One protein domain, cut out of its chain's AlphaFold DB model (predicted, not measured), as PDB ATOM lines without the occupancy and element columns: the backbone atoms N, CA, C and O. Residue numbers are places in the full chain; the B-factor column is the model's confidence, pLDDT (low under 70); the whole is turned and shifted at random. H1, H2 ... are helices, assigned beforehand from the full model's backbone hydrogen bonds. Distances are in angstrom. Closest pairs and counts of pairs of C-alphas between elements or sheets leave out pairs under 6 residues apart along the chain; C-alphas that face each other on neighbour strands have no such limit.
ATOM      1  N   LYS A   2      78.781  -8.756 -50.453       24.02
ATOM      2  CA  LYS A   2      79.889  -9.583 -49.954       24.02
ATOM      3  C   LYS A   2      79.703 -11.013 -50.471       24.02
ATOM      4  O   LYS A   2      78.765 -11.678 -50.043       24.02
ATOM      5  N   ASN A   3      80.588 -11.470 -51.360       28.70
ATOM      6  CA  ASN A   3      80.753 -12.886 -51.678       28.70
ATOM      7  C   ASN A   3      80.960 -13.629 -50.353       28.70
ATOM      8  O   ASN A   3      82.050 -13.575 -49.781       28.70
ATOM      9  N   LYS A   4      79.917 -14.286 -49.828       38.16
ATOM     10  CA  LYS A   4      80.096 -15.319 -48.807       38.16
ATOM     11  C   LYS A   4      80.991 -16.364 -49.463       38.16
ATOM     12  O   LYS A   4      80.514 -17.118 -50.308       38.16
ATOM     13  N   LYS A   5      82.291 -16.337 -49.140       41.84
ATOM     14  CA  LYS A   5      83.237 -17.397 -49.499       41.84
ATOM     15  C   LYS A   5      82.551 -18.704 -49.118       41.84
ATOM     16  O   LYS A   5      82.258 -18.922 -47.945       41.84
ATOM     17  N   ILE A   6      82.214 -19.514 -50.116       52.47
ATOM     18  CA  ILE A   6      81.848 -20.903 -49.871       52.47
ATOM     19  C   ILE A   6      83.079 -21.486 -49.186       52.47
ATOM     20  O   ILE A   6      84.175 -21.379 -49.737       52.47
ATOM     21  N   ASN A   7      82.931 -21.977 -47.953       56.81
ATOM     22  CA  ASN A   7      84.054 -22.616 -47.291       56.81
ATOM     23  C   ASN A   7      84.284 -23.953 -47.999       56.81
ATOM     24  O   ASN A   7      83.460 -24.859 -47.891       56.81
ATOM     25  N   TYR A   8      85.335 -24.009 -48.814       65.00
ATOM     26  CA  TYR A   8      85.750 -25.208 -49.540       65.00
ATOM     27  C   TYR A   8      86.644 -26.111 -48.688       65.00
ATOM     28  O   TYR A   8      87.063 -27.158 -49.179       65.00
ATOM     29  N   GLU A   9      86.936 -25.704 -47.447       76.38
ATOM     30  CA  GLU A   9      87.759 -26.466 -46.519       76.38
ATOM     31  C   GLU A   9      87.150 -27.848 -46.288       76.38
ATOM     32  O   GLU A   9      86.023 -28.000 -45.821       76.38
ATOM     33  N   PHE A  10      87.921 -28.849 -46.685       88.25
ATOM     34  CA  PHE A  10      87.742 -30.247 -46.354       88.25
ATOM     35  C   PHE A  10      89.130 -30.754 -45.976       88.25
ATOM     36  O   PHE A  10      90.029 -30.787 -46.821       88.25
ATOM     37  N   SER A  11      89.335 -31.014 -44.687       90.62
ATOM     38  CA  SER A  11      90.642 -31.396 -44.153       90.62
ATOM     39  C   SER A  11      90.742 -32.903 -43.939       90.62
ATOM     40  O   SER A  11      89.752 -33.637 -43.984       90.62
ATOM     41  N   VAL A  12      91.962 -33.363 -43.684       91.62
ATOM     42  CA  VAL A  12      92.260 -34.769 -43.398       91.62
ATOM     43  C   VAL A  12      91.632 -35.178 -42.067       91.62
ATOM     44  O   VAL A  12      91.081 -36.269 -41.961       91.62
ATOM     45  N   GLU A  13      91.625 -34.281 -41.079       92.62
ATOM     46  CA  GLU A  13      90.965 -34.474 -39.785       92.62
ATOM     47  C   GLU A  13      89.449 -34.610 -39.947       92.62
ATOM     48  O   GLU A  13      88.833 -35.489 -39.342       92.62
ATOM     49  N   GLU A  14      88.841 -33.775 -40.793       92.19
ATOM     50  CA  GLU A  14      87.410 -33.865 -41.074       92.19
ATOM     51  C   GLU A  14      87.066 -35.163 -41.814       92.19
ATOM     52  O   GLU A  14      86.091 -35.836 -41.467       92.19
ATOM     53  N   LEU A  15      87.870 -35.548 -42.809       92.00
ATOM     54  CA  LEU A  15      87.704 -36.816 -43.514       92.00
ATOM     55  C   LEU A  15      87.824 -37.998 -42.549       92.00
ATOM     56  O   LEU A  15      86.918 -38.829 -42.527       92.00
ATOM     57  N   ALA A  16      88.883 -38.041 -41.736       91.62
ATOM     58  CA  ALA A  16      89.126 -39.090 -40.750       91.62
ATOM     59  C   ALA A  16      87.970 -39.208 -39.747       91.62
ATOM     60  O   ALA A  16      87.446 -40.301 -39.535       91.62
ATOM     61  N   SER A  17      87.480 -38.081 -39.223       92.75
ATOM     62  CA  SER A  17      86.315 -38.052 -38.334       92.75
ATOM     63  C   SER A  17      85.052 -38.604 -39.011       92.75
ATOM     64  O   SER A  17      84.352 -39.438 -38.440       92.75
ATOM     65  N   ARG A  18      84.768 -38.216 -40.263       91.38
ATOM     66  CA  ARG A  18      83.576 -38.684 -41.001       91.38
ATOM     67  C   ARG A  18      83.628 -40.167 -41.391       91.38
ATOM     68  O   ARG A  18      82.581 -40.753 -41.712       91.38
ATOM     69  N   VAL A  19      84.817 -40.766 -41.411       90.00
ATOM     70  CA  VAL A  19      85.017 -42.202 -41.665       90.00
ATOM     71  C   VAL A  19      85.287 -43.019 -40.402       90.00
ATOM     72  O   VAL A  19      85.499 -44.220 -40.532       90.00
ATOM     73  N   ASP A  20      85.199 -42.398 -39.222       91.00
ATOM     74  CA  ASP A  20      85.453 -43.033 -37.924       91.00
ATOM     75  C   ASP A  20      86.860 -43.658 -37.844       91.00
ATOM     76  O   ASP A  20      87.041 -44.834 -37.523       91.00
ATOM     77  N   TYR A  21      87.869 -42.869 -38.232       92.19
ATOM     78  CA  TYR A  21      89.276 -43.260 -38.226       92.19
ATOM     79  C   TYR A  21      90.101 -42.401 -37.264       92.19
ATOM     80  O   TYR A  21      90.086 -41.172 -37.339       92.19
ATOM     81  N   ASP A  22      90.848 -43.056 -36.376       91.56
ATOM     82  CA  ASP A  22      91.706 -42.409 -35.383       91.56
ATOM     83  C   ASP A  22      93.108 -42.153 -35.960       91.56
ATOM     84  O   ASP A  22      93.934 -43.061 -36.060       91.56
ATOM     85  N   LEU A  23      93.382 -40.893 -36.314       89.25
ATOM     86  CA  LEU A  23      94.669 -40.455 -36.872       89.25
ATOM     87  C   LEU A  23      95.845 -40.550 -35.890       89.25
ATOM     88  O   LEU A  23      96.989 -40.491 -36.334       89.25
ATOM     89  N   GLN A  24      95.600 -40.631 -34.577       88.12
ATOM     90  CA  GLN A  24      96.683 -40.779 -33.602       88.12
ATOM     91  C   GLN A  24      97.110 -42.231 -33.449       88.12
ATOM     92  O   GLN A  24      98.298 -42.502 -33.290       88.12
ATOM     93  N   LYS A  25      96.150 -43.159 -33.506       89.44
ATOM     94  CA  LYS A  25      96.453 -44.593 -33.521       89.44
ATOM     95  C   LYS A  25      96.999 -45.044 -34.869       89.44
ATOM     96  O   LYS A  25      97.866 -45.907 -34.884       89.44
ATOM     97  N   ASP A  26      96.465 -44.480 -35.958       88.69
ATOM     98  CA  ASP A  26      96.812 -44.789 -37.352       88.69
ATOM     99  C   ASP A  26      97.000 -46.300 -37.572       88.69
ATOM    100  O   ASP A  26      98.021 -46.767 -38.072       88.69
ATOM    101  N   GLU A  27      96.002 -47.085 -37.144       87.44
ATOM    102  CA  GLU A  27      96.053 -48.557 -37.061       87.44
ATOM    103  C   GLU A  27      96.475 -49.229 -38.377       87.44
ATOM    104  O   GLU A  27      97.091 -50.291 -38.383       87.44
ATOM    105  N   PHE A  28      96.153 -48.586 -39.497       86.56
ATOM    106  CA  PHE A  28      96.453 -49.065 -40.840       86.56
ATOM    107  C   PHE A  28      97.547 -48.249 -41.519       86.56
ATOM    108  O   PHE A  28      97.791 -48.506 -42.687       86.56
ATOM    109  N   ASN A  29      98.193 -47.297 -40.835       89.62
ATOM    110  CA  ASN A  29      99.245 -46.420 -41.356       89.62
ATOM    111  C   ASN A  29      98.878 -45.845 -42.744       89.62
ATOM    112  O   ASN A  29      99.576 -46.068 -43.736       89.62
ATOM    113  N   ILE A  30      97.709 -45.187 -42.796       90.31
ATOM    114  CA  ILE A  30      97.083 -44.624 -44.011       90.31
ATOM    115  C   ILE A  30      97.066 -43.092 -44.032       90.31
ATOM    116  O   ILE A  30      96.413 -42.489 -44.886       90.31
ATOM    117  N   LYS A  31      97.720 -42.427 -43.076       90.62
ATOM    118  CA  LYS A  31      97.670 -40.963 -42.968       90.62
ATOM    119  C   LYS A  31      98.062 -40.256 -44.274       90.62
ATOM    120  O   LYS A  31      97.325 -39.394 -44.744       90.62
ATOM    121  N   ASN A  32      99.151 -40.689 -44.910       89.25
ATOM    122  CA  ASN A  32      99.625 -40.117 -46.178       89.25
ATOM    123  C   ASN A  32      98.645 -40.381 -47.341       89.25
ATOM    124  O   ASN A  32      98.510 -39.591 -48.278       89.25
ATOM    125  N   GLU A  33      97.962 -41.523 -47.313       91.50
ATOM    126  CA  GLU A  33      96.958 -41.913 -48.295       91.50
ATOM    127  C   GLU A  33      95.677 -41.079 -48.147       91.50
ATOM    128  O   GLU A  33      95.040 -40.751 -49.154       91.50
ATOM    129  N   LEU A  34      95.312 -40.694 -46.918       91.25
ATOM    130  CA  LEU A  34      94.230 -39.741 -46.659       91.25
ATOM    131  C   LEU A  34      94.586 -38.342 -47.181       91.25
ATOM    132  O   LEU A  34      93.748 -37.739 -47.856       91.25
ATOM    133  N   ASP A  35      95.824 -37.879 -46.974       90.44
ATOM    134  CA  ASP A  35      96.325 -36.617 -47.545       90.44
ATOM    135  C   ASP A  35      96.185 -36.615 -49.077       90.44
ATOM    136  O   ASP A  35      95.566 -35.720 -49.657       90.44
ATOM    137  N   SER A  36      96.636 -37.691 -49.729       89.50
ATOM    138  CA  SER A  36      96.529 -37.863 -51.189       89.50
ATOM    139  C   SER A  36      95.070 -37.827 -51.683       89.50
ATOM    140  O   SER A  36      94.771 -37.352 -52.781       89.50
ATOM    141  N   ASN A  37      94.124 -38.324 -50.879       91.25
ATOM    142  CA  ASN A  37      92.698 -38.281 -51.212       91.25
ATOM    143  C   ASN A  37      92.100 -36.878 -51.084       91.25
ATOM    144  O   ASN A  37      91.205 -36.536 -51.862       91.25
ATOM    145  N   ILE A  38      92.579 -36.082 -50.128       91.62
ATOM    146  CA  ILE A  38      92.194 -34.678 -49.976       91.62
ATOM    147  C   ILE A  38      92.756 -33.838 -51.126       91.62
ATOM    148  O   ILE A  38      92.012 -33.049 -51.708       91.62
ATOM    149  N   GLU A  39      94.011 -34.055 -51.528       89.06
ATOM    150  CA  GLU A  39      94.589 -33.425 -52.725       89.06
ATOM    151  C   GLU A  39      93.735 -33.714 -53.966       89.06
ATOM    152  O   GLU A  39      93.306 -32.793 -54.664       89.06
ATOM    153  N   LYS A  40      93.373 -34.986 -54.180       88.00
ATOM    154  CA  LYS A  40      92.489 -35.379 -55.284       88.00
ATOM    155  C   LYS A  40      91.112 -34.714 -55.207       88.00
ATOM    156  O   LYS A  40      90.582 -34.295 -56.230       88.00
ATOM    157  N   TYR A  41      90.530 -34.600 -54.013       89.62
ATOM    158  CA  TYR A  41      89.272 -33.874 -53.822       89.62
ATOM    159  C   TYR A  41      89.385 -32.416 -54.292       89.62
ATOM    160  O   TYR A  41      88.482 -31.936 -54.983       89.62
ATOM    161  N   TYR A  42      90.482 -31.726 -53.957       88.06
ATOM    162  CA  TYR A  42      90.702 -30.345 -54.389       88.06
ATOM    163  C   TYR A  42      90.920 -30.234 -55.901       88.06
ATOM    164  O   TYR A  42      90.385 -29.314 -56.523       88.06
ATOM    165  N   ASP A  43      91.623 -31.184 -56.513       85.94
ATOM    166  CA  ASP A  43      91.769 -31.248 -57.969       85.94
ATOM    167  C   ASP A  43      90.420 -31.455 -58.670       85.94
ATOM    168  O   ASP A  43      90.087 -30.741 -59.622       85.94
ATOM    169  N   ASP A  44      89.622 -32.409 -58.188       83.69
ATOM    170  CA  ASP A  44      88.323 -32.753 -58.766       83.69
ATOM    171  C   ASP A  44      87.339 -31.587 -58.627       83.69
ATOM    172  O   ASP A  44      86.696 -31.190 -59.603       83.69
ATOM    173  N   ILE A  45      87.247 -30.972 -57.441       82.56
ATOM    174  CA  ILE A  45      86.346 -29.836 -57.236       82.56
ATOM    175  C   ILE A  45      86.803 -28.604 -58.022       82.56
ATOM    176  O   ILE A  45      85.962 -27.889 -58.556       82.56
ATOM    177  N   THR A  46      88.111 -28.375 -58.172       82.25
ATOM    178  CA  THR A  46      88.628 -27.267 -58.987       82.25
ATOM    179  C   THR A  46      88.235 -27.443 -60.451       82.25
ATOM    180  O   THR A  46      87.711 -26.503 -61.049       82.25
ATOM    181  N   LYS A  47      88.388 -28.650 -61.010       82.69
ATOM    182  CA  LYS A  47      87.965 -28.961 -62.387       82.69
ATOM    183  C   LYS A  47      86.459 -28.793 -62.581       82.69
ATOM    184  O   LYS A  47      86.040 -28.185 -63.558       82.69
ATOM    185  N   ILE A  48      85.646 -29.275 -61.638       79.06
ATOM    186  CA  ILE A  48      84.182 -29.135 -61.701       79.06
ATOM    187  C   ILE A  48      83.777 -27.655 -61.669       79.06
ATOM    188  O   ILE A  48      82.894 -27.233 -62.411       79.06
ATOM    189  N   LEU A  49      84.423 -26.853 -60.819       76.81
ATOM    190  CA  LEU A  49      84.082 -25.444 -60.613       76.81
ATOM    191  C   LEU A  49      84.620 -24.495 -61.696       76.81
ATOM    192  O   LEU A  49      84.181 -23.346 -61.726       76.81
ATOM    193  N   GLN A  50      85.541 -24.946 -62.554       71.12
ATOM    194  CA  GLN A  50      86.087 -24.176 -63.679       71.12
ATOM    195  C   GLN A  50      85.144 -24.094 -64.896       71.12
ATOM    196  O   GLN A  50      85.461 -23.383 -65.844       71.12
ATOM    197  N   ASN A  51      83.988 -24.768 -64.881       61.25
ATOM    198  CA  ASN A  51      83.016 -24.678 -65.974       61.25
ATOM    199  C   ASN A  51      82.264 -23.336 -65.979       61.25
ATOM    200  O   ASN A  51      81.545 -23.008 -65.031       61.25
ATOM    201  N   ASP A  52      82.381 -22.600 -67.088       55.19
ATOM    202  CA  ASP A  52      81.572 -21.416 -67.380       55.19
ATOM    203  C   ASP A  52      80.120 -21.826 -67.670       55.19
ATOM    204  O   ASP A  52      79.848 -22.640 -68.553       55.19
ATOM    205  N   ASN A  53      79.164 -21.263 -66.925       66.19
ATOM    206  CA  ASN A  53      77.742 -21.551 -67.114       66.19
ATOM    207  C   ASN A  53      77.197 -20.773 -68.332       66.19
ATOM    208  O   ASN A  53      77.336 -19.549 -68.404       66.19
ATOM    209  N   GLU A  54      76.523 -21.453 -69.266       69.31
ATOM    210  CA  GLU A  54      75.857 -20.823 -70.417       69.31
ATOM    211  C   GLU A  54      74.890 -19.697 -70.022       69.31
ATOM    212  O   GLU A  54      74.813 -18.673 -70.707       69.31
ATOM    213  N   GLU A  55      74.187 -19.845 -68.898       76.00
ATOM    214  CA  GLU A  55      73.281 -18.822 -68.369       76.00
ATOM    215  C   GLU A  55      74.039 -17.525 -68.034       76.00
ATOM    216  O   GLU A  55      73.583 -16.426 -68.360       76.00
ATOM    217  N   GLN A  56      75.249 -17.635 -67.465       72.25
ATOM    218  CA  GLN A  56      76.108 -16.480 -67.180       72.25
ATOM    219  C   GLN A  56      76.571 -15.792 -68.460       72.25
ATOM    220  O   GLN A  56      76.530 -14.564 -68.548       72.25
ATOM    221  N   LEU A  57      76.978 -16.568 -69.467       71.12
ATOM    222  CA  LEU A  57      77.375 -16.033 -70.770       71.12
ATOM    223  C   LEU A  57      76.223 -15.261 -71.429       71.12
ATOM    224  O   LEU A  57      76.434 -14.166 -71.962       71.12
ATOM    225  N   ARG A  58      74.993 -15.785 -71.354       72.00
ATOM    226  CA  ARG A  58      73.804 -15.087 -71.860       72.00
ATOM    227  C   ARG A  58      73.506 -13.813 -71.084       72.00
ATOM    228  O   ARG A  58      73.278 -12.783 -71.716       72.00
ATOM    229  N   TYR A  59      73.565 -13.839 -69.755       81.31
ATOM    230  CA  TYR A  59      73.427 -12.626 -68.951       81.31
ATOM    231  C   TYR A  59      74.439 -11.553 -69.364       81.31
ATOM    232  O   TYR A  59      74.039 -10.424 -69.643       81.31
ATOM    233  N   TYR A  60      75.728 -11.896 -69.485       73.12
ATOM    234  CA  TYR A  60      76.756 -10.931 -69.890       73.12
ATOM    235  C   TYR A  60      76.491 -10.353 -71.280       73.12
ATOM    236  O   TYR A  60      76.668  -9.153 -71.486       73.12
ATOM    237  N   LYS A  61      76.010 -11.172 -72.222       74.69
ATOM    238  CA  LYS A  61      75.569 -10.697 -73.538       74.69
ATOM    239  C   LYS A  61      74.468  -9.637 -73.402       74.69
ATOM    240  O   LYS A  61      74.566  -8.579 -74.023       74.69
ATOM    241  N   TYR A  62      73.446  -9.888 -72.586       77.56
ATOM    242  CA  TYR A  62      72.336  -8.952 -72.393       77.56
ATOM    243  C   TYR A  62      72.728  -7.689 -71.595       77.56
ATOM    244  O   TYR A  62      72.330  -6.588 -71.982       77.56
ATOM    245  N   ASP A  63      73.570  -7.806 -70.561       75.31
ATOM    246  CA  ASP A  63      74.145  -6.675 -69.806       75.31
ATOM    247  C   ASP A  63      75.009  -5.768 -70.698       75.31
ATOM    248  O   ASP A  63      74.889  -4.541 -70.651       75.31
ATOM    249  N   LEU A  64      75.816  -6.349 -71.592       63.16
ATOM    250  CA  LEU A  64      76.575  -5.590 -72.591       63.16
ATOM    251  C   LEU A  64      75.651  -4.784 -73.511       63.16
ATOM    252  O   LEU A  64      75.882  -3.593 -73.734       63.16
ATOM    253  N   HIS A  65      74.569  -5.393 -74.005       67.50
ATOM    254  CA  HIS A  65      73.573  -4.681 -74.811       67.50
ATOM    255  C   HIS A  65      72.908  -3.524 -74.048       67.50
ATOM    256  O   HIS A  65      72.679  -2.465 -74.641       67.50
ATOM    257  N   TYR A  66      72.634  -3.692 -72.748       70.88
ATOM    258  CA  TYR A  66      72.108  -2.630 -71.884       70.88
ATOM    259  C   TYR A  66      73.091  -1.457 -71.753       70.88
ATOM    260  O   TYR A  66      72.713  -0.311 -72.011       70.88
ATOM    261  N   ARG A  67      74.366  -1.728 -71.441       66.12
ATOM    262  CA  ARG A  67      75.396  -0.684 -71.267       66.12
ATOM    263  C   ARG A  67      75.688   0.093 -72.546       66.12
ATOM    264  O   ARG A  67      75.910   1.298 -72.489       66.12
ATOM    265  N   HIS A  68      75.645  -0.576 -73.697       62.56
ATOM    266  CA  HIS A  68      75.869   0.053 -75.001       62.56
ATOM    267  C   HIS A  68      74.592   0.636 -75.636       62.56
ATOM    268  O   HIS A  68      74.639   1.125 -76.763       62.56
ATOM    269  N   ASN A  69      73.467   0.645 -74.905       60.78
ATOM    270  CA  ASN A  69      72.221   1.332 -75.257       60.78
ATOM    271  C   ASN A  69      71.664   0.964 -76.652       60.78
ATOM    272  O   ASN A  69      71.077   1.800 -77.347       60.78
ATOM    273  N   VAL A  70      71.823  -0.299 -77.055       57.22
ATOM    274  CA  VAL A  70      71.181  -0.839 -78.262       57.22
ATOM    275  C   VAL A  70      69.670  -0.905 -77.978       57.22
ATOM    276  O   VAL A  70      69.262  -1.467 -76.965       57.22
ATOM    277  N   GLN A  71      68.838  -0.243 -78.794       59.25
ATOM    278  CA  GLN A  71      67.446   0.121 -78.461       59.25
ATOM    279  C   GLN A  71      66.625  -0.996 -77.780       59.25
ATOM    280  O   GLN A  71      66.244  -1.987 -78.402       59.25
ATOM    281  N   SER A  72      66.269  -0.789 -76.508       66.12
ATOM    282  CA  SER A  72      65.385  -1.683 -75.753       66.12
ATOM    283  C   SER A  72      63.952  -1.588 -76.294       66.12
ATOM    284  O   SER A  72      63.324  -0.528 -76.238       66.12
ATOM    285  N   SER A  73      63.432  -2.688 -76.839       79.69
ATOM    286  CA  SER A  73      62.064  -2.794 -77.363       79.69
ATOM    287  C   SER A  73      61.236  -3.797 -76.546       79.69
ATOM    288  O   SER A  73      61.818  -4.694 -75.935       79.69
ATOM    289  N   PRO A  74      59.889  -3.706 -76.554       82.88
ATOM    290  CA  PRO A  74      59.031  -4.721 -75.936       82.88
ATOM    291  C   PRO A  74      59.347  -6.144 -76.419       82.88
ATOM    292  O   PRO A  74      59.455  -7.059 -75.609       82.88
ATOM    293  N   LYS A  75      59.597  -6.313 -77.726       82.56
ATOM    294  CA  LYS A  75      60.006  -7.589 -78.331       82.56
ATOM    295  C   LYS A  75      61.322  -8.116 -77.748       82.56
ATOM    296  O   LYS A  75      61.422  -9.297 -77.440       82.56
ATOM    297  N   TYR A  76      62.310  -7.241 -77.580       82.44
ATOM    298  CA  TYR A  76      63.610  -7.600 -77.015       82.44
ATOM    299  C   TYR A  76      63.515  -7.984 -75.529       82.44
ATOM    300  O   TYR A  76      64.076  -8.995 -75.127       82.44
ATOM    301  N   LEU A  77      62.742  -7.247 -74.721       83.94
ATOM    302  CA  LEU A  77      62.510  -7.612 -73.316       83.94
ATOM    303  C   LEU A  77      61.750  -8.936 -73.174       83.94
ATOM    304  O   LEU A  77      62.083  -9.735 -72.308       83.94
ATOM    305  N   LYS A  78      60.777  -9.209 -74.053       87.25
ATOM    306  CA  LYS A  78      60.103 -10.517 -74.122       87.25
ATOM    307  C   LYS A  78      61.067 -11.648 -74.490       87.25
ATOM    308  O   LYS A  78      60.934 -12.743 -73.963       87.25
ATOM    309  N   GLN A  79      62.052 -11.386 -75.349       84.25
ATOM    310  CA  GLN A  79      63.100 -12.357 -75.663       84.25
ATOM    311  C   GLN A  79      63.996 -12.642 -74.451       84.25
ATOM    312  O   GLN A  79      64.263 -13.807 -74.173       84.25
ATOM    313  N   ILE A  80      64.393 -11.609 -73.697       86.50
ATOM    314  CA  ILE A  80      65.124 -11.785 -72.433       86.50
ATOM    315  C   ILE A  80      64.291 -12.609 -71.446       86.50
ATOM    316  O   ILE A  80      64.802 -13.555 -70.864       86.50
ATOM    317  N   LEU A  81      63.001 -12.295 -71.289       87.88
ATOM    318  CA  LEU A  81      62.095 -13.035 -70.406       87.88
ATOM    319  C   LEU A  81      61.947 -14.511 -70.801       87.88
ATOM    320  O   LEU A  81      61.947 -15.368 -69.924       87.88
ATOM    321  N   ASN A  82      61.866 -14.817 -72.098       85.81
ATOM    322  CA  ASN A  82      61.838 -16.198 -72.584       85.81
ATOM    323  C   ASN A  82      63.151 -16.930 -72.280       85.81
ATOM    324  O   ASN A  82      63.123 -18.069 -71.823       85.81
ATOM    325  N   ASP A  83      64.295 -16.278 -72.486       80.62
ATOM    326  CA  ASP A  83      65.594 -16.855 -72.137       80.62
ATOM    327  C   ASP A  83      65.709 -17.098 -70.626       80.62
ATOM    328  O   ASP A  83      66.129 -18.175 -70.220       80.62
ATOM    329  N   ILE A  84      65.273 -16.151 -69.788       83.88
ATOM    330  CA  ILE A  84      65.219 -16.335 -68.332       83.88
ATOM    331  C   ILE A  84      64.335 -17.531 -67.978       83.88
ATOM    332  O   ILE A  84      64.751 -18.371 -67.190       83.88
ATOM    333  N   SER A  85      63.154 -17.650 -68.595       84.25
ATOM    334  CA  SER A  85      62.218 -18.752 -68.333       84.25
ATOM    335  C   SER A  85      62.792 -20.133 -68.648       84.25
ATOM    336  O   SER A  85      62.406 -21.116 -68.024       84.25
ATOM    337  N   TYR A  86      63.725 -20.201 -69.601       83.00
ATOM    338  CA  TYR A  86      64.393 -21.439 -69.980       83.00
ATOM    339  C   TYR A  86      65.391 -21.915 -68.912       83.00
ATOM    340  O   TYR A  86      65.523 -23.117 -68.700       83.00
ATOM    341  N   TYR A  87      66.076 -20.992 -68.227       78.19
ATOM    342  CA  TYR A  87      67.083 -21.319 -67.205       78.19
ATOM    343  C   TYR A  87      66.552 -21.245 -65.762       78.19
ATOM    344  O   TYR A  87      67.109 -21.885 -64.871       78.19
ATOM    345  N   ASN A  88      65.486 -20.480 -65.516       77.88
ATOM    346  CA  ASN A  88      64.872 -20.310 -64.203       77.88
ATOM    347  C   ASN A  88      63.338 -20.261 -64.297       77.88
ATOM    348  O   ASN A  88      62.733 -19.214 -64.541       77.88
ATOM    349  N   ASP A  89      62.715 -21.397 -64.002       79.62
ATOM    350  CA  ASP A  89      61.267 -21.608 -63.939       79.62
ATOM    351  C   ASP A  89      60.579 -20.842 -62.792       79.62
ATOM    352  O   ASP A  89      59.384 -20.554 -62.861       79.62
ATOM    353  N   LYS A  90      61.327 -20.478 -61.744       80.06
ATOM    354  CA  LYS A  90      60.828 -19.752 -60.562       80.06
ATOM    355  C   LYS A  90      60.900 -18.235 -60.696       80.06
ATOM    356  O   LYS A  90      60.490 -17.529 -59.774       80.06
ATOM    357  N   PHE A  91      61.454 -17.718 -61.791       83.06
ATOM    358  CA  PHE A  91      61.528 -16.282 -62.020       83.06
ATOM    359  C   PHE A  91      60.119 -15.708 -62.228       83.06
ATOM    360  O   PHE A  91      59.338 -16.245 -63.013       83.06
ATOM    361  N   ASP A  92      59.776 -14.604 -61.561       84.56
ATOM    362  CA  ASP A  92      58.462 -13.974 -61.727       84.56
ATOM    363  C   ASP A  92      58.408 -13.165 -63.032       84.56
ATOM    364  O   ASP A  92      58.580 -11.947 -63.079       84.56
ATOM    365  N   ILE A  93      58.172 -13.871 -64.136       85.12
ATOM    366  CA  ILE A  93      58.049 -13.280 -65.473       85.12
ATOM    367  C   ILE A  93      56.798 -12.382 -65.547       85.12
ATOM    368  O   ILE A  93      56.784 -11.379 -66.271       85.12
ATOM    369  N   GLN A  94      55.744 -12.706 -64.785       83.81
ATOM    370  CA  GLN A  94      54.461 -11.994 -64.824       83.81
ATOM    371  C   GLN A  94      54.579 -10.563 -64.296       83.81
ATOM    372  O   GLN A  94      53.983  -9.649 -64.877       83.81
ATOM    373  N   LYS A  95      55.437 -10.344 -63.290       88.12
ATOM    374  CA  LYS A  95      55.835  -9.013 -62.799       88.12
ATOM    375  C   LYS A  95      56.287  -8.062 -63.914       88.12
ATOM    376  O   LYS A  95      56.007  -6.865 -63.844       88.12
ATOM    377  N   TYR A  96      56.941  -8.574 -64.961       87.94
ATOM    378  CA  TYR A  96      57.493  -7.772 -66.062       87.94
ATOM    379  C   TYR A  96      56.618  -7.768 -67.327       87.94
ATOM    380  O   TYR A  96      56.560  -6.758 -68.034       87.94
ATOM    381  N   LEU A  97      55.893  -8.857 -67.602       85.31
ATOM    382  CA  LEU A  97      55.009  -8.995 -68.770       85.31
ATOM    383  C   LEU A  97      53.902  -7.933 -68.815       85.31
ATOM    384  O   LEU A  97      53.675  -7.334 -69.868       85.31
ATOM    385  N   GLY A  98      53.232  -7.675 -67.687       84.56
ATOM    386  CA  GLY A  98      52.153  -6.682 -67.590       84.56
ATOM    387  C   GLY A  98      52.598  -5.266 -67.996       84.56
ATOM    388  O   GLY A  98      52.037  -4.696 -68.941       84.56
ATOM    389  N   PRO A  99      53.647  -4.708 -67.357       86.75
ATOM    390  CA  PRO A  99      54.232  -3.423 -67.737       86.75
ATOM    391  C   PRO A  99      54.678  -3.360 -69.203       86.75
ATOM    392  O   PRO A  99      54.358  -2.390 -69.890       86.75
ATOM    393  N   ILE A 100      55.348  -4.397 -69.720       84.50
ATOM    394  CA  ILE A 100      55.803  -4.440 -71.121       84.50
ATOM    395  C   ILE A 100      54.613  -4.391 -72.094       84.50
ATOM    396  O   ILE A 100      54.626  -3.597 -73.037       84.50
ATOM    397  N   ASN A 101      53.567  -5.188 -71.852       84.44
ATOM    398  CA  ASN A 101      52.367  -5.232 -72.694       84.44
ATOM    399  C   ASN A 101      51.583  -3.909 -72.667       84.44
ATOM    400  O   ASN A 101      51.013  -3.510 -73.685       84.44
ATOM    401  N   SER A 102      51.579  -3.194 -71.535       82.69
ATOM    402  CA  SER A 102      50.959  -1.863 -71.436       82.69
ATOM    403  C   SER A 102      51.688  -0.808 -72.288       82.69
ATOM    404  O   SER A 102      51.053   0.008 -72.964       82.69
ATOM    405  N   ILE A 103      53.024  -0.857 -72.330       81.75
ATOM    406  CA  ILE A 103      53.852   0.046 -73.146       81.75
ATOM    407  C   ILE A 103      53.713  -0.296 -74.640       81.75
ATOM    408  O   ILE A 103      53.725   0.583 -75.498       81.75
ATOM    409  N   GLU A 104      53.554  -1.577 -74.971       78.38
ATOM    410  CA  GLU A 104      53.316  -2.022 -76.346       78.38
ATOM    411  C   GLU A 104      51.929  -1.596 -76.850       78.38
ATOM    412  O   GLU A 104      51.821  -0.989 -77.916       78.38
ATOM    413  N   SER A 105      50.884  -1.807 -76.045       72.69
ATOM    414  CA  SER A 105      49.509  -1.389 -76.360       72.69
ATOM    415  C   SER A 105      49.379   0.132 -76.511       72.69
ATOM    416  O   SER A 105      48.727   0.604 -77.440       72.69
ATOM    417  N   SER A 106      50.042   0.920 -75.658       65.75
ATOM    418  CA  SER A 106      50.042   2.389 -75.768       65.75
ATOM    419  C   SER A 106      50.763   2.901 -77.022       65.75
ATOM    420  O   SER A 106      50.302   3.863 -77.638       65.75
ATOM    421  N   LYS A 107      51.826   2.222 -77.481       59.94
ATOM    422  CA  LYS A 107      52.449   2.510 -78.786       59.94
ATOM    423  C   LYS A 107      51.515   2.201 -79.956       59.94
ATOM    424  O   LYS A 107      51.412   3.024 -80.866       59.94
ATOM    425  N   VAL A 108      50.816   1.064 -79.925       57.28
ATOM    426  CA  VAL A 108      49.844   0.681 -80.966       57.28
ATOM    427  C   VAL A 108      48.708   1.703 -81.058       57.28
ATOM    428  O   VAL A 108      48.389   2.154 -82.156       57.28
ATOM    429  N   ILE A 109      48.164   2.146 -79.920       49.78
ATOM    430  CA  ILE A 109      47.109   3.172 -79.862       49.78
ATOM    431  C   ILE A 109      47.614   4.512 -80.425       49.78
ATOM    432  O   ILE A 109      46.960   5.086 -81.292       49.78
ATOM    433  N   SER A 110      48.822   4.961 -80.053       53.00
ATOM    434  CA  SER A 110      49.404   6.203 -80.599       53.00
ATOM    435  C   SER A 110      49.646   6.157 -82.120       53.00
ATOM    436  O   SER A 110      49.473   7.160 -82.817       53.00
ATOM    437  N   GLY A 111      50.006   4.983 -82.658       52.00
ATOM    438  CA  GLY A 111      50.172   4.762 -84.095       52.00
ATOM    439  C   GLY A 111      48.838   4.768 -84.841       52.00
ATOM    440  O   GLY A 111      48.740   5.361 -85.915       52.00
ATOM    441  N   ILE A 112      47.793   4.182 -84.251       48.28
ATOM    442  CA  ILE A 112      46.426   4.215 -84.787       48.28
ATOM    443  C   ILE A 112      45.880   5.650 -84.784       48.28
ATOM    444  O   ILE A 112      45.349   6.083 -85.803       48.28
ATOM    445  N   ASP A 113      46.090   6.435 -83.724       46.47
ATOM    446  CA  ASP A 113      45.679   7.848 -83.672       46.47
ATOM    447  C   ASP A 113      46.430   8.722 -84.693       46.47
ATOM    448  O   ASP A 113      45.844   9.609 -85.327       46.47
ATOM    449  N   SER A 114      47.717   8.443 -84.934       49.56
ATOM    450  CA  SER A 114      48.502   9.075 -86.006       49.56
ATOM    451  C   SER A 114      47.984   8.706 -87.405       49.56
ATOM    452  O   SER A 114      47.872   9.559 -88.287       49.56
ATOM    453  N   ILE A 115      47.598   7.447 -87.623       49.38
ATOM    454  CA  ILE A 115      47.021   6.988 -88.894       49.38
ATOM    455  C   ILE A 115      45.620   7.585 -89.100       49.38
ATOM    456  O   ILE A 115      45.323   8.081 -90.185       49.38
ATOM    457  N   ILE A 116      44.775   7.617 -88.067       50.25
ATOM    458  CA  ILE A 116      43.424   8.198 -88.114       50.25
ATOM    459  C   ILE A 116      43.487   9.712 -88.354       50.25
ATOM    460  O   ILE A 116      42.695  10.236 -89.143       50.25
ATOM    461  N   SER A 117      44.425  10.430 -87.733       51.16
ATOM    462  CA  SER A 117      44.633  11.864 -87.988       51.16
ATOM    463  C   SER A 117      45.138  12.135 -89.411       51.16
ATOM    464  O   SER A 117      44.589  13.005 -90.091       51.16
ATOM    465  N   ASN A 118      46.072  11.330 -89.926       46.72
ATOM    466  CA  ASN A 118      46.540  11.418 -91.314       46.72
ATOM    467  C   ASN A 118      45.454  11.053 -92.347       46.72
ATOM    468  O   ASN A 118      45.361  11.681 -93.405       46.72
ATOM    469  N   ILE A 149      59.260   9.618 -75.280       61.88
ATOM    470  CA  ILE A 149      60.401   9.785 -74.366       61.88
ATOM    471  C   ILE A 149      60.121   9.081 -73.028       61.88
ATOM    472  O   ILE A 149      60.968   8.317 -72.555       61.88
ATOM    473  N   ASP A 150      58.921   9.250 -72.465       71.12
ATOM    474  CA  ASP A 150      58.492   8.577 -71.231       71.12
ATOM    475  C   ASP A 150      58.444   7.044 -71.399       71.12
ATOM    476  O   ASP A 150      58.970   6.293 -70.575       71.12
ATOM    477  N   SER A 151      57.939   6.556 -72.537       72.94
ATOM    478  CA  SER A 151      57.921   5.119 -72.861       72.94
ATOM    479  C   SER A 151      59.326   4.515 -72.993       72.94
ATOM    480  O   SER A 151      59.573   3.404 -72.520       72.94
ATOM    481  N   LYS A 152      60.274   5.230 -73.621       74.38
ATOM    482  CA  LYS A 152      61.684   4.800 -73.716       74.38
ATOM    483  C   LYS A 152      62.363   4.783 -72.343       74.38
ATOM    484  O   LYS A 152      63.118   3.854 -72.062       74.38
ATOM    485  N   SER A 153      62.077   5.767 -71.492       79.81
ATOM    486  CA  SER A 153      62.578   5.830 -70.113       79.81
ATOM    487  C   SER A 153      62.072   4.652 -69.268       79.81
ATOM    488  O   SER A 153      62.867   3.934 -68.656       79.81
ATOM    489  N   LYS A 154      60.765   4.362 -69.326       83.62
ATOM    490  CA  LYS A 154      60.143   3.214 -68.644       83.62
ATOM    491  C   LYS A 154      60.718   1.871 -69.103       83.62
ATOM    492  O   LYS A 154      61.033   1.034 -68.261       83.62
ATOM    493  N   LEU A 155      60.926   1.678 -70.410       82.56
ATOM    494  CA  LEU A 155      61.549   0.458 -70.949       82.56
ATOM    495  C   LEU A 155      62.992   0.274 -70.467       82.56
ATOM    496  O   LEU A 155      63.382  -0.846 -70.153       82.56
ATOM    497  N   LYS A 156      63.780   1.353 -70.376       81.56
ATOM    498  CA  LYS A 156      65.143   1.293 -69.826       81.56
ATOM    499  C   LYS A 156      65.158   0.904 -68.352       81.56
ATOM    500  O   LYS A 156      66.007   0.111 -67.954       81.56
ATOM    501  N   LYS A 157      64.229   1.448 -67.561       85.81
ATOM    502  CA  LYS A 157      64.091   1.114 -66.139       85.81
ATOM    503  C   LYS A 157      63.708  -0.357 -65.950       85.81
ATOM    504  O   LYS A 157      64.396  -1.059 -65.221       85.81
ATOM    505  N   LEU A 158      62.708  -0.836 -66.695       85.69
ATOM    506  CA  LEU A 158      62.307  -2.247 -66.696       85.69
ATOM    507  C   LEU A 158      63.450  -3.176 -67.125       85.69
ATOM    508  O   LEU A 158      63.651  -4.211 -66.506       85.69
ATOM    509  N   HIS A 159      64.217  -2.804 -68.154       84.62
ATOM    510  CA  HIS A 159      65.383  -3.576 -68.594       84.62
ATOM    511  C   HIS A 159      66.444  -3.686 -67.487       84.62
ATOM    512  O   HIS A 159      66.968  -4.768 -67.249       84.62
ATOM    513  N   ALA A 160      66.733  -2.580 -66.796       83.69
ATOM    514  CA  ALA A 160      67.711  -2.546 -65.712       83.69
ATOM    515  C   ALA A 160      67.279  -3.403 -64.513       83.69
ATOM    516  O   ALA A 160      68.071  -4.195 -64.010       83.69
ATOM    517  N   GLU A 161      66.022  -3.263 -64.082       89.56
ATOM    518  CA  GLU A 161      65.442  -4.046 -62.983       89.56
ATOM    519  C   GLU A 161      65.420  -5.544 -63.320       89.56
ATOM    520  O   GLU A 161      65.873  -6.356 -62.516       89.56
ATOM    521  N   LEU A 162      65.010  -5.895 -64.546       88.56
ATOM    522  CA  LEU A 162      65.000  -7.271 -65.045       88.56
ATOM    523  C   LEU A 162      66.396  -7.905 -65.024       88.56
ATOM    524  O   LEU A 162      66.562  -9.015 -64.523       88.56
ATOM    525  N   LEU A 163      67.408  -7.211 -65.559       84.94
ATOM    526  CA  LEU A 163      68.782  -7.717 -65.579       84.94
ATOM    527  C   LEU A 163      69.382  -7.818 -64.175       84.94
ATOM    528  O   LEU A 163      70.163  -8.733 -63.920       84.94
ATOM    529  N   GLN A 164      69.031  -6.905 -63.270       87.00
ATOM    530  CA  GLN A 164      69.492  -6.950 -61.886       87.00
ATOM    531  C   GLN A 164      68.895  -8.150 -61.136       87.00
ATOM    532  O   GLN A 164      69.638  -8.888 -60.492       87.00
ATOM    533  N   GLU A 165      67.591  -8.395 -61.263       89.00
ATOM    534  CA  GLU A 165      66.940  -9.557 -60.641       89.00
ATOM    535  C   GLU A 165      67.439 -10.875 -61.255       89.00
ATOM    536  O   GLU A 165      67.696 -11.843 -60.539       89.00
ATOM    537  N   TRP A 166      67.671 -10.911 -62.574       85.69
ATOM    538  CA  TRP A 166      68.266 -12.081 -63.223       85.69
ATOM    539  C   TRP A 166      69.697 -12.339 -62.744       85.69
ATOM    540  O   TRP A 166      70.045 -13.479 -62.445       85.69
ATOM    541  N   LYS A 167      70.516 -11.293 -62.580       84.50
ATOM    542  CA  LYS A 167      71.858 -11.415 -61.995       84.50
ATOM    543  C   LYS A 167      71.810 -12.029 -60.596       84.50
ATOM    544  O   LYS A 167      72.555 -12.965 -60.321       84.50
ATOM    545  N   GLU A 168      70.944 -11.517 -59.723       85.75
ATOM    546  CA  GLU A 168      70.783 -12.029 -58.354       85.75
ATOM    547  C   GLU A 168      70.335 -13.498 -58.355       85.75
ATOM    548  O   GLU A 168      70.861 -14.315 -57.593       85.75
ATOM    549  N   SER A 169      69.432 -13.858 -59.269       82.19
ATOM    550  CA  SER A 169      69.022 -15.241 -59.514       82.19
ATOM    551  C   SER A 169      70.193 -16.131 -59.951       82.19
ATOM    552  O   SER A 169      70.404 -17.191 -59.364       82.19
ATOM    553  N   ILE A 170      70.983 -15.706 -60.944       78.88
ATOM    554  CA  ILE A 170      72.160 -16.444 -61.433       78.88
ATOM    555  C   ILE A 170      73.181 -16.635 -60.313       78.88
ATOM    556  O   ILE A 170      73.705 -17.734 -60.134       78.88
ATOM    557  N   GLU A 171      73.480 -15.583 -59.547       80.75
ATOM    558  CA  GLU A 171      74.422 -15.647 -58.426       80.75
ATOM    559  C   GLU A 171      73.944 -16.638 -57.352       80.75
ATOM    560  O   GLU A 171      74.738 -17.444 -56.859       80.75
ATOM    561  N   SER A 172      72.644 -16.636 -57.039       79.00
ATOM    562  CA  SER A 172      72.019 -17.575 -56.099       79.00
ATOM    563  C   SER A 172      72.060 -19.025 -56.603       79.00
ATOM    564  O   SER A 172      72.511 -19.923 -55.883       79.00
ATOM    565  N   ASN A 173      71.669 -19.258 -57.859       78.50
ATOM    566  CA  ASN A 173      71.682 -20.578 -58.493       78.50
ATOM    567  C   ASN A 173      73.104 -21.133 -58.588       78.50
ATOM    568  O   ASN A 173      73.343 -22.279 -58.206       78.50
ATOM    569  N   LEU A 174      74.068 -20.306 -59.003       76.56
ATOM    570  CA  LEU A 174      75.480 -20.671 -59.023       76.56
ATOM    571  C   LEU A 174      75.970 -21.017 -57.616       76.56
ATOM    572  O   LEU A 174      76.645 -22.027 -57.440       76.56
ATOM    573  N   HIS A 175      75.637 -20.215 -56.603       77.31
ATOM    574  CA  HIS A 175      76.035 -20.491 -55.224       77.31
ATOM    575  C   HIS A 175      75.479 -21.836 -54.728       77.31
ATOM    576  O   HIS A 175      76.221 -22.643 -54.162       77.31
ATOM    577  N   SER A 176      74.195 -22.107 -54.990       76.62
ATOM    578  CA  SER A 176      73.530 -23.373 -54.656       76.62
ATOM    579  C   SER A 176      74.156 -24.561 -55.391       76.62
ATOM    580  O   SER A 176      74.505 -25.570 -54.774       76.62
ATOM    581  N   TRP A 177      74.387 -24.419 -56.698       81.19
ATOM    582  CA  TRP A 177      75.034 -25.434 -57.520       81.19
ATOM    583  C   TRP A 177      76.451 -25.737 -57.024       81.19
ATOM    584  O   TRP A 177      76.757 -26.898 -56.760       81.19
ATOM    585  N   LYS A 178      77.285 -24.713 -56.787       78.44
ATOM    586  CA  LYS A 178      78.651 -24.876 -56.259       78.44
ATOM    587  C   LYS A 178      78.641 -25.608 -54.917       78.44
ATOM    588  O   LYS A 178      79.414 -26.544 -54.727       78.44
ATOM    589  N   LYS A 179      77.736 -25.235 -54.005       79.38
ATOM    590  CA  LYS A 179      77.562 -25.909 -52.709       79.38
ATOM    591  C   LYS A 179      77.168 -27.383 -52.874       79.38
ATOM    592  O   LYS A 179      77.690 -28.239 -52.160       79.38
ATOM    593  N   ASN A 180      76.281 -27.689 -53.818       80.31
ATOM    594  CA  ASN A 180      75.884 -29.063 -54.121       80.31
ATOM    595  C   ASN A 180      77.034 -29.881 -54.720       80.31
ATOM    596  O   ASN A 180      77.200 -31.030 -54.319       80.31
ATOM    597  N   GLN A 181      77.843 -29.306 -55.614       82.94
ATOM    598  CA  GLN A 181      79.025 -29.984 -56.158       82.94
ATOM    599  C   GLN A 181      80.036 -30.306 -55.059       82.94
ATOM    600  O   GLN A 181      80.436 -31.456 -54.931       82.94
ATOM    601  N   VAL A 182      80.351 -29.340 -54.186       83.00
ATOM    602  CA  VAL A 182      81.224 -29.565 -53.019       83.00
ATOM    603  C   VAL A 182      80.721 -30.738 -52.181       83.00
ATOM    604  O   VAL A 182      81.469 -31.676 -51.913       83.00
ATOM    605  N   LYS A 183      79.430 -30.741 -51.824       84.25
ATOM    606  CA  LYS A 183      78.830 -31.814 -51.021       84.25
ATOM    607  C   LYS A 183      78.884 -33.172 -51.728       84.25
ATOM    608  O   LYS A 183      79.182 -34.178 -51.085       84.25
ATOM    609  N   LYS A 184      78.603 -33.219 -53.036       84.50
ATOM    610  CA  LYS A 184      78.681 -34.447 -53.843       84.50
ATOM    611  C   LYS A 184      80.108 -35.004 -53.866       84.50
ATOM    612  O   LYS A 184      80.289 -36.177 -53.546       84.50
ATOM    613  N   THR A 185      81.108 -34.172 -54.151       84.00
ATOM    614  CA  THR A 185      82.518 -34.588 -54.224       84.00
ATOM    615  C   THR A 185      83.067 -35.011 -52.856       84.00
ATOM    616  O   THR A 185      83.760 -36.027 -52.757       84.00
ATOM    617  N   GLN A 186      82.699 -34.311 -51.773       88.06
ATOM    618  CA  GLN A 186      83.020 -34.735 -50.403       88.06
ATOM    619  C   GLN A 186      82.428 -36.116 -50.093       88.06
ATOM    620  O   GLN A 186      83.141 -37.012 -49.647       88.06
ATOM    621  N   ASN A 187      81.133 -36.319 -50.365       85.56
ATOM    622  CA  ASN A 187      80.459 -37.594 -50.112       85.56
ATOM    623  C   ASN A 187      81.062 -38.746 -50.925       85.56
ATOM    624  O   ASN A 187      81.212 -39.848 -50.394       85.56
ATOM    625  N   ALA A 188      81.436 -38.499 -52.182       83.00
ATOM    626  CA  ALA A 188      82.125 -39.481 -53.015       83.00
ATOM    627  C   ALA A 188      83.485 -39.877 -52.411       83.00
ATOM    628  O   ALA A 188      83.782 -41.066 -52.287       83.00
ATOM    629  N   THR A 189      84.263 -38.895 -51.946       87.19
ATOM    630  CA  THR A 189      85.556 -39.116 -51.276       87.19
ATOM    631  C   THR A 189      85.390 -39.936 -49.993       87.19
ATOM    632  O   THR A 189      86.069 -40.942 -49.811       87.19
ATOM    633  N   ILE A 190      84.421 -39.581 -49.144       87.06
ATOM    634  CA  ILE A 190      84.101 -40.310 -47.904       87.06
ATOM    635  C   ILE A 190      83.703 -41.757 -48.209       87.06
ATOM    636  O   ILE A 190      84.199 -42.684 -47.570       87.06
ATOM    637  N   LYS A 191      82.816 -41.971 -49.190       84.50
ATOM    638  CA  LYS A 191      82.358 -43.310 -49.591       84.50
ATOM    639  C   LYS A 191      83.523 -44.176 -50.071       84.50
ATOM    640  O   LYS A 191      83.617 -45.335 -49.671       84.50
ATOM    641  N   ARG A 192      84.418 -43.609 -50.888       86.38
ATOM    642  CA  ARG A 192      85.630 -44.278 -51.377       86.38
ATOM    643  C   ARG A 192      86.522 -44.728 -50.220       86.38
ATOM    644  O   ARG A 192      86.822 -45.913 -50.124       86.38
ATOM    645  N   VAL A 193      86.884 -43.809 -49.323       89.12
ATOM    646  CA  VAL A 193      87.759 -44.094 -48.171       89.12
ATOM    647  C   VAL A 193      87.136 -45.147 -47.245       89.12
ATOM    648  O   VAL A 193      87.816 -46.095 -46.859       89.12
ATOM    649  N   LYS A 194      85.824 -45.063 -46.964       85.88
ATOM    650  CA  LYS A 194      85.099 -46.087 -46.183       85.88
ATOM    651  C   LYS A 194      85.186 -47.483 -46.799       85.88
ATOM    652  O   LYS A 194      85.306 -48.456 -46.061       85.88
ATOM    653  N   GLY A 195      85.137 -47.587 -48.128       75.44
ATOM    654  CA  GLY A 195      85.282 -48.862 -48.832       75.44
ATOM    655  C   GLY A 195      86.629 -49.536 -48.560       75.44
ATOM    656  O   GLY A 195      86.663 -50.723 -48.247       75.44
ATOM    657  N   TYR A 196      87.722 -48.771 -48.605       82.69
ATOM    658  CA  TYR A 196      89.062 -49.279 -48.286       82.69
ATOM    659  C   TYR A 196      89.229 -49.631 -46.811       82.69
ATOM    660  O   TYR A 196      89.744 -50.703 -46.512       82.69
ATOM    661  N   LEU A 197      88.747 -48.785 -45.896       82.38
ATOM    662  CA  LEU A 197      88.800 -49.072 -44.459       82.38
ATOM    663  C   LEU A 197      88.059 -50.361 -44.099       82.38
ATOM    664  O   LEU A 197      88.562 -51.156 -43.310       82.38
ATOM    665  N   LYS A 198      86.885 -50.589 -44.698       77.44
ATOM    666  CA  LYS A 198      86.133 -51.834 -44.517       77.44
ATOM    667  C   LYS A 198      86.947 -53.046 -44.981       77.44
ATOM    668  O   LYS A 198      87.091 -53.993 -44.220       77.44
ATOM    669  N   ALA A 199      87.536 -52.981 -46.175       68.75
ATOM    670  CA  ALA A 199      88.351 -54.076 -46.700       68.75
ATOM    671  C   ALA A 199      89.627 -54.333 -45.881       68.75
ATOM    672  O   ALA A 199      90.017 -55.484 -45.724       68.75
ATOM    673  N   MET A 200      90.269 -53.289 -45.347       77.31
ATOM    674  CA  MET A 200      91.427 -53.437 -44.456       77.31
ATOM    675  C   MET A 200      91.040 -54.132 -43.144       77.31
ATOM    676  O   MET A 200      91.733 -55.056 -42.729       77.31
ATOM    677  N   LYS A 201      89.913 -53.744 -42.527       78.19
ATOM    678  CA  LYS A 201      89.390 -54.402 -41.316       78.19
ATOM    679  C   LYS A 201      89.089 -55.881 -41.563       78.19
ATOM    680  O   LYS A 201      89.622 -56.727 -40.859       78.19
ATOM    681  N   GLU A 202      88.335 -56.189 -42.617       65.44
ATOM    682  CA  GLU A 202      87.996 -57.572 -42.985       65.44
ATOM    683  C   GLU A 202      89.245 -58.411 -43.303       65.44
ATOM    684  O   GLU A 202      89.341 -59.570 -42.899       65.44
ATOM    685  N   ALA A 203      90.230 -57.832 -44.003       64.25
ATOM    686  CA  ALA A 203      91.493 -58.505 -44.292       64.25
ATOM    687  C   ALA A 203      92.255 -58.850 -43.006       64.25
ATOM    688  O   ALA A 203      92.760 -59.963 -42.890       64.25
ATOM    689  N   LYS A 204      92.303 -57.923 -42.043       69.69
ATOM    690  CA  LYS A 204      92.951 -58.131 -40.746       69.69
ATOM    691  C   LYS A 204      92.245 -59.209 -39.922       69.69
ATOM    692  O   LYS A 204      92.899 -60.148 -39.484       69.69
ATOM    693  N   GLU A 205      90.918 -59.138 -39.808       67.81
ATOM    694  CA  GLU A 205      90.099 -60.141 -39.106       67.81
ATOM    695  C   GLU A 205      90.298 -61.547 -39.695       67.81
ATOM    696  O   GLU A 205      90.544 -62.505 -38.969       67.81
ATOM    697  N   THR A 206      90.292 -61.669 -41.026       55.34
ATOM    698  CA  THR A 206      90.521 -62.954 -41.716       55.34
ATOM    699  C   THR A 206      91.927 -63.513 -41.453       55.34
ATOM    700  O   THR A 206      92.158 -64.722 -41.518       55.34
ATOM    701  N   MET A 207      92.899 -62.636 -41.207       57.38
ATOM    702  CA  MET A 207      94.299 -63.002 -41.017       57.38
ATOM    703  C   MET A 207      94.621 -63.401 -39.579       57.38
ATOM    704  O   MET A 207      95.417 -64.324 -39.396       57.38
ATOM    705  N   GLU A 208      93.960 -62.816 -38.579       62.19
ATOM    706  CA  GLU A 208      94.113 -63.206 -37.168       62.19
ATOM    707  C   GLU A 208      93.842 -64.708 -36.934       62.19
ATOM    708  O   GLU A 208      94.518 -65.344 -36.118       62.19
ATOM    709  N   ASP A 209      92.969 -65.318 -37.740       48.06
ATOM    710  CA  ASP A 209      92.670 -66.756 -37.714       48.06
ATOM    711  C   ASP A 209      93.830 -67.656 -38.215       48.06
ATOM    712  O   ASP A 209      93.806 -68.877 -38.039       48.06
ATOM    713  N   THR A 210      94.882 -67.091 -38.828       49.47
ATOM    714  CA  THR A 210      95.983 -67.833 -39.483       49.47
ATOM    715  C   THR A 210      97.387 -67.376 -39.043       49.47
ATOM    716  O   THR A 210      98.266 -67.128 -39.871       49.47
ATOM    717  N   LYS A 211      97.615 -67.312 -37.721       50.69
ATOM    718  CA  LYS A 211      98.814 -66.773 -37.025       50.69
ATOM    719  C   LYS A 211     100.175 -66.817 -37.753       50.69
ATOM    720  O   LYS A 211     100.818 -65.787 -37.860       50.69
ATOM    721  N   GLU A 212     100.660 -67.958 -38.251       48.38
ATOM    722  CA  GLU A 212     102.032 -68.039 -38.816       48.38
ATOM    723  C   GLU A 212     102.172 -67.519 -40.260       48.38
ATOM    724  O   GLU A 212     103.272 -67.192 -40.726       48.38
ATOM    725  N   ILE A 213     101.069 -67.509 -41.009       46.34
ATOM    726  CA  ILE A 213     101.049 -67.182 -42.440       46.34
ATOM    727  C   ILE A 213     100.551 -65.742 -42.645       46.34
ATOM    728  O   ILE A 213     101.016 -65.064 -43.561       46.34
ATOM    729  N   SER A 214      99.692 -65.260 -41.744       49.16
ATOM    730  CA  SER A 214      99.174 -63.888 -41.702       49.16
ATOM    731  C   SER A 214     100.281 -62.831 -41.677       49.16
ATOM    732  O   SER A 214     100.242 -61.936 -42.515       49.16
ATOM    733  N   GLU A 215     101.343 -63.007 -40.885       54.69
ATOM    734  CA  GLU A 215     102.464 -62.050 -40.815       54.69
ATOM    735  C   GLU A 215     103.153 -61.784 -42.172       54.69
ATOM    736  O   GLU A 215     103.768 -60.743 -42.370       54.69
ATOM    737  N   MET A 216     103.075 -62.710 -43.139       51.84
ATOM    738  CA  MET A 216     103.646 -62.492 -44.479       51.84
ATOM    739  C   MET A 216     102.781 -61.645 -45.394       51.84
ATOM    740  O   MET A 216     103.287 -60.972 -46.295       51.84
ATOM    741  N   PHE A 217     101.474 -61.848 -45.282       55.34
ATOM    742  CA  PHE A 217     100.505 -61.385 -46.260       55.34
ATOM    743  C   PHE A 217      99.759 -60.172 -45.785       55.34
ATOM    744  O   PHE A 217      99.282 -59.433 -46.635       55.34
ATOM    745  N   GLU A 218      99.697 -59.961 -44.477       65.19
ATOM    746  CA  GLU A 218      99.123 -58.770 -43.884       65.19
ATOM    747  C   GLU A 218      99.831 -57.539 -44.428       65.19
ATOM    748  O   GLU A 218      99.195 -56.743 -45.111       65.19
ATOM    749  N   ASP A 219     101.158 -57.464 -44.299       66.00
ATOM    750  CA  ASP A 219     101.942 -56.359 -44.857       66.00
ATOM    751  C   ASP A 219     101.695 -56.175 -46.358       66.00
ATOM    752  O   ASP A 219     101.483 -55.061 -46.832       66.00
ATOM    753  N   MET A 220     101.657 -57.272 -47.119       60.19
ATOM    754  CA  MET A 220     101.476 -57.217 -48.569       60.19
ATOM    755  C   MET A 220     100.068 -56.762 -48.978       60.19
ATOM    756  O   MET A 220      99.919 -55.940 -49.882       60.19
ATOM    757  N   ILE A 221      99.024 -57.319 -48.370       66.88
ATOM    758  CA  ILE A 221      97.625 -57.015 -48.685       66.88
ATOM    759  C   ILE A 221      97.296 -55.605 -48.207       66.88
ATOM    760  O   ILE A 221      96.689 -54.842 -48.960       66.88
ATOM    761  N   MET A 222      97.770 -55.229 -47.018       73.38
ATOM    762  CA  MET A 222      97.657 -53.866 -46.514       73.38
ATOM    763  C   MET A 222      98.360 -52.885 -47.450       73.38
ATOM    764  O   MET A 222      97.739 -51.906 -47.851       73.38
ATOM    765  N   GLU A 223      99.587 -53.162 -47.901       72.38
ATOM    766  CA  GLU A 223     100.296 -52.313 -48.870       72.38
ATOM    767  C   GLU A 223      99.507 -52.152 -50.184       72.38
ATOM    768  O   GLU A 223      99.373 -51.040 -50.692       72.38
ATOM    769  N   GLN A 224      98.893 -53.219 -50.713       65.31
ATOM    770  CA  GLN A 224      98.057 -53.119 -51.920       65.31
ATOM    771  C   GLN A 224      96.779 -52.301 -51.714       65.31
ATOM    772  O   GLN A 224      96.365 -51.574 -52.623       65.31
ATOM    773  N   LEU A 225      96.142 -52.424 -50.549       75.12
ATOM    774  CA  LEU A 225      94.960 -51.641 -50.195       75.12
ATOM    775  C   LEU A 225      95.318 -50.161 -50.003       75.12
ATOM    776  O   LEU A 225      94.558 -49.303 -50.452       75.12
ATOM    777  N   ARG A 226      96.485 -49.858 -49.420       83.25
ATOM    778  CA  ARG A 226      97.008 -48.488 -49.295       83.25
ATOM    779  C   ARG A 226      97.302 -47.863 -50.649       83.25
ATOM    780  O   ARG A 226      96.837 -46.763 -50.920       83.25
ATOM    781  N   GLU A 227      97.982 -48.582 -51.538       77.44
ATOM    782  CA  GLU A 227      98.243 -48.105 -52.902       77.44
ATOM    783  C   GLU A 227      96.943 -47.888 -53.694       77.44
ATOM    784  O   GLU A 227      96.796 -46.899 -54.418       77.44
ATOM    785  N   GLY A 228      95.950 -48.761 -53.498       71.19
ATOM    786  CA  GLY A 228      94.611 -48.566 -54.046       71.19
ATOM    787  C   GLY A 228      93.955 -47.290 -53.529       71.19
ATOM    788  O   GLY A 228      93.528 -46.455 -54.329       71.19
ATOM    789  N   LEU A 229      93.946 -47.095 -52.211       83.69
ATOM    790  CA  LEU A 229      93.415 -45.896 -51.571       83.69
ATOM    791  C   LEU A 229      94.114 -44.631 -52.091       83.69
ATOM    792  O   LEU A 229      93.445 -43.670 -52.473       83.69
ATOM    793  N   LYS A 230      95.446 -44.660 -52.187       84.62
ATOM    794  CA  LYS A 230      96.292 -43.574 -52.699       84.62
ATOM    795  C   LYS A 230      95.983 -43.195 -54.142       84.62
ATOM    796  O   LYS A 230      96.031 -42.023 -54.498       84.62
ATOM    797  N   SER A 231      95.632 -44.169 -54.983       78.94
ATOM    798  CA  SER A 231      95.253 -43.917 -56.382       78.94
ATOM    799  C   SER A 231      93.974 -43.071 -56.520       78.94
ATOM    800  O   SER A 231      93.691 -42.486 -57.575       78.94
ATOM    801  N   GLY A 232      93.163 -43.027 -55.457       80.38
ATOM    802  CA  GLY A 232      91.875 -42.354 -55.425       80.38
ATOM    803  C   GLY A 232      90.827 -42.983 -56.349       80.38
ATOM    804  O   GLY A 232      89.864 -42.300 -56.706       80.38
ATOM    805  N   GLN A 233      91.023 -44.227 -56.795       79.00
ATOM    806  CA  GLN A 233      89.976 -45.049 -57.411       79.00
ATOM    807  C   GLN A 233      89.051 -45.592 -56.319       79.00
ATOM    808  O   GLN A 233      89.464 -45.705 -55.169       79.00
ATOM    809  N   ASP A 234      87.796 -45.902 -56.634       78.69
ATOM    810  CA  ASP A 234      86.986 -46.687 -55.707       78.69
ATOM    811  C   ASP A 234      87.507 -48.131 -55.634       78.69
ATOM    812  O   ASP A 234      88.144 -48.645 -56.558       78.69
ATOM    813  N   ILE A 235      87.219 -48.793 -54.513       69.81
ATOM    814  CA  ILE A 235      87.741 -50.131 -54.258       69.81
ATOM    815  C   ILE A 235      87.271 -51.151 -55.297       69.81
ATOM    816  O   ILE A 235      88.046 -52.032 -55.648       69.81
ATOM    817  N   LYS A 236      86.047 -51.040 -55.832       64.69
ATOM    818  CA  LYS A 236      85.546 -52.015 -56.806       64.69
ATOM    819  C   LYS A 236      86.323 -51.891 -58.111       64.69
ATOM    820  O   LYS A 236      86.867 -52.898 -58.554       64.69
ATOM    821  N   SER A 237      86.470 -50.677 -58.639       65.88
ATOM    822  CA  SER A 237      87.252 -50.411 -59.855       65.88
ATOM    823  C   SER A 237      88.723 -50.812 -59.701       65.88
ATOM    824  O   SER A 237      89.318 -51.423 -60.590       65.88
ATOM    825  N   TYR A 238      89.326 -50.528 -58.543       64.56
ATOM    826  CA  TYR A 238      90.703 -50.942 -58.265       64.56
ATOM    827  C   TYR A 238      90.854 -52.473 -58.220       64.56
ATOM    828  O   TYR A 238      91.822 -53.033 -58.742       64.56
ATOM    829  N   MET A 239      89.878 -53.164 -57.624       56.12
ATOM    830  CA  MET A 239      89.889 -54.617 -57.456       56.12
ATOM    831  C   MET A 239      89.574 -55.379 -58.742       56.12
ATOM    832  O   MET A 239      90.194 -56.421 -58.963       56.12
ATOM    833  N   SER A 240      88.646 -54.885 -59.570       52.25
ATOM    834  CA  SER A 240      88.239 -55.497 -60.844       52.25
ATOM    835  C   SER A 240      89.196 -55.171 -61.990       52.25
ATOM    836  O   SER A 240      89.290 -55.938 -62.945       52.25
ATOM    837  N   GLY A 241      89.982 -54.094 -61.876       45.59
ATOM    838  CA  GLY A 241      90.848 -53.610 -62.953       45.59
ATOM    839  C   GLY A 241      90.083 -52.907 -64.077       45.59
ATOM    840  O   GLY A 241      90.697 -52.509 -65.067       45.59
ATOM    841  N   GLU A 242      88.772 -52.734 -63.921       35.22
ATOM    842  CA  GLU A 242      87.924 -51.997 -64.846       35.22
ATOM    843  C   GLU A 242      87.907 -50.522 -64.446       35.22
ATOM    844  O   GLU A 242      87.741 -50.157 -63.283       35.22
TER     845      GLU A 242
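Overview. This is residues 2 to 118 and 149 to 242 of the 631 residues of an uncharacterized protein of Helicobacter sanguini (UniProt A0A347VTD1). A long thin rod is built along one 60-residue helix, H6, with H3, H4 and H5 packed along its first half and H2 and H7 along its second. H7 folds back on H6 as a hairpin, short H1 packs by its beginning at Val 12 on H2, about perpendicular to it, and residues 108 to 118 of H5 stick out at the other end. The 211 printed residues hold eight named helices, H1 to H8 in order, and no named strand: all helix, with H2 to H7 a bundle of helices side by side. The whole is extended, radius of gyration of the C-alphas 29.5 A, spanning 110 by 34 by 24 A.

Arrangement. H6, residues 149 to 208, is the hub, touching six helices. Its residues 192 to 208 alone touch H7, residues 211 to 231, in a helical hairpin at a shallow tilt of 13 degrees; the closest C-alphas, Met 207 and Ser 214, are 5.0 A apart. Residues 178 to 193 alone touch H2, residues 31 to 49, closest at C-alphas Val 182 and Ile 45, 6.6 A. Residues 159 to 170 alone touch H3, residues 54 to 67, closest at C-alphas Leu 163 and Asp 63, 6.9 A. H4, residues 74 to 87, and H5, residues 94 to 118, form a helical hairpin, closest at C-alphas Pro 74 and Ile 100, 5.8 A; H4 touches with residues 74 to 78 alone, H5 with 97 to 104 alone. H5 touches H6 too, residues 96 to 103 alone meeting residues 151 to 162 alone, closest at C-alphas Ile 103 and Ser 151, 6.5 A. H1, residues 12 to 18, touches residues 34 to 38 of H2 alone, about perpendicular at 89 degrees, closest at C-alphas Val 12 and Asp 35, 6.1 A. H8, residues 235 to 240, only just touches H6, with 3 pairs of C-alphas within 8 A, the closest Ile 235 and Gly 195, 6.1 A. Every O i to N i+4 pair is within hydrogen-bond range in H1, H2, H3, H4, H6 and H8, but 19 of 21 in H5 and 12 of 17 in H7.

Along the chain. H6 runs 88.6 A from C-alpha 149 at (60.401, 9.785, -74.366) to C-alpha 208 at (94.113, -63.206, -37.168). H5 is 36.2 A long, H7 30.2 A and H2 27.1 A. H1 begins at C-alpha 12, (92.260, -34.769, -43.398).

Size, cuts and confidence. The two farthest C-alphas, Asn 118 and Glu 212, are 110.2 A apart. Residues 119 to 148 are not printed, and C-alphas 118 and 149 are 22.0 A apart across this cut. The link H1 to H2 is long. Mean pLDDT of the printed part is 75.2; 63 residues are under 70, among them 2 to 8, 106 to 118, 202 to 221 and 235 to 242.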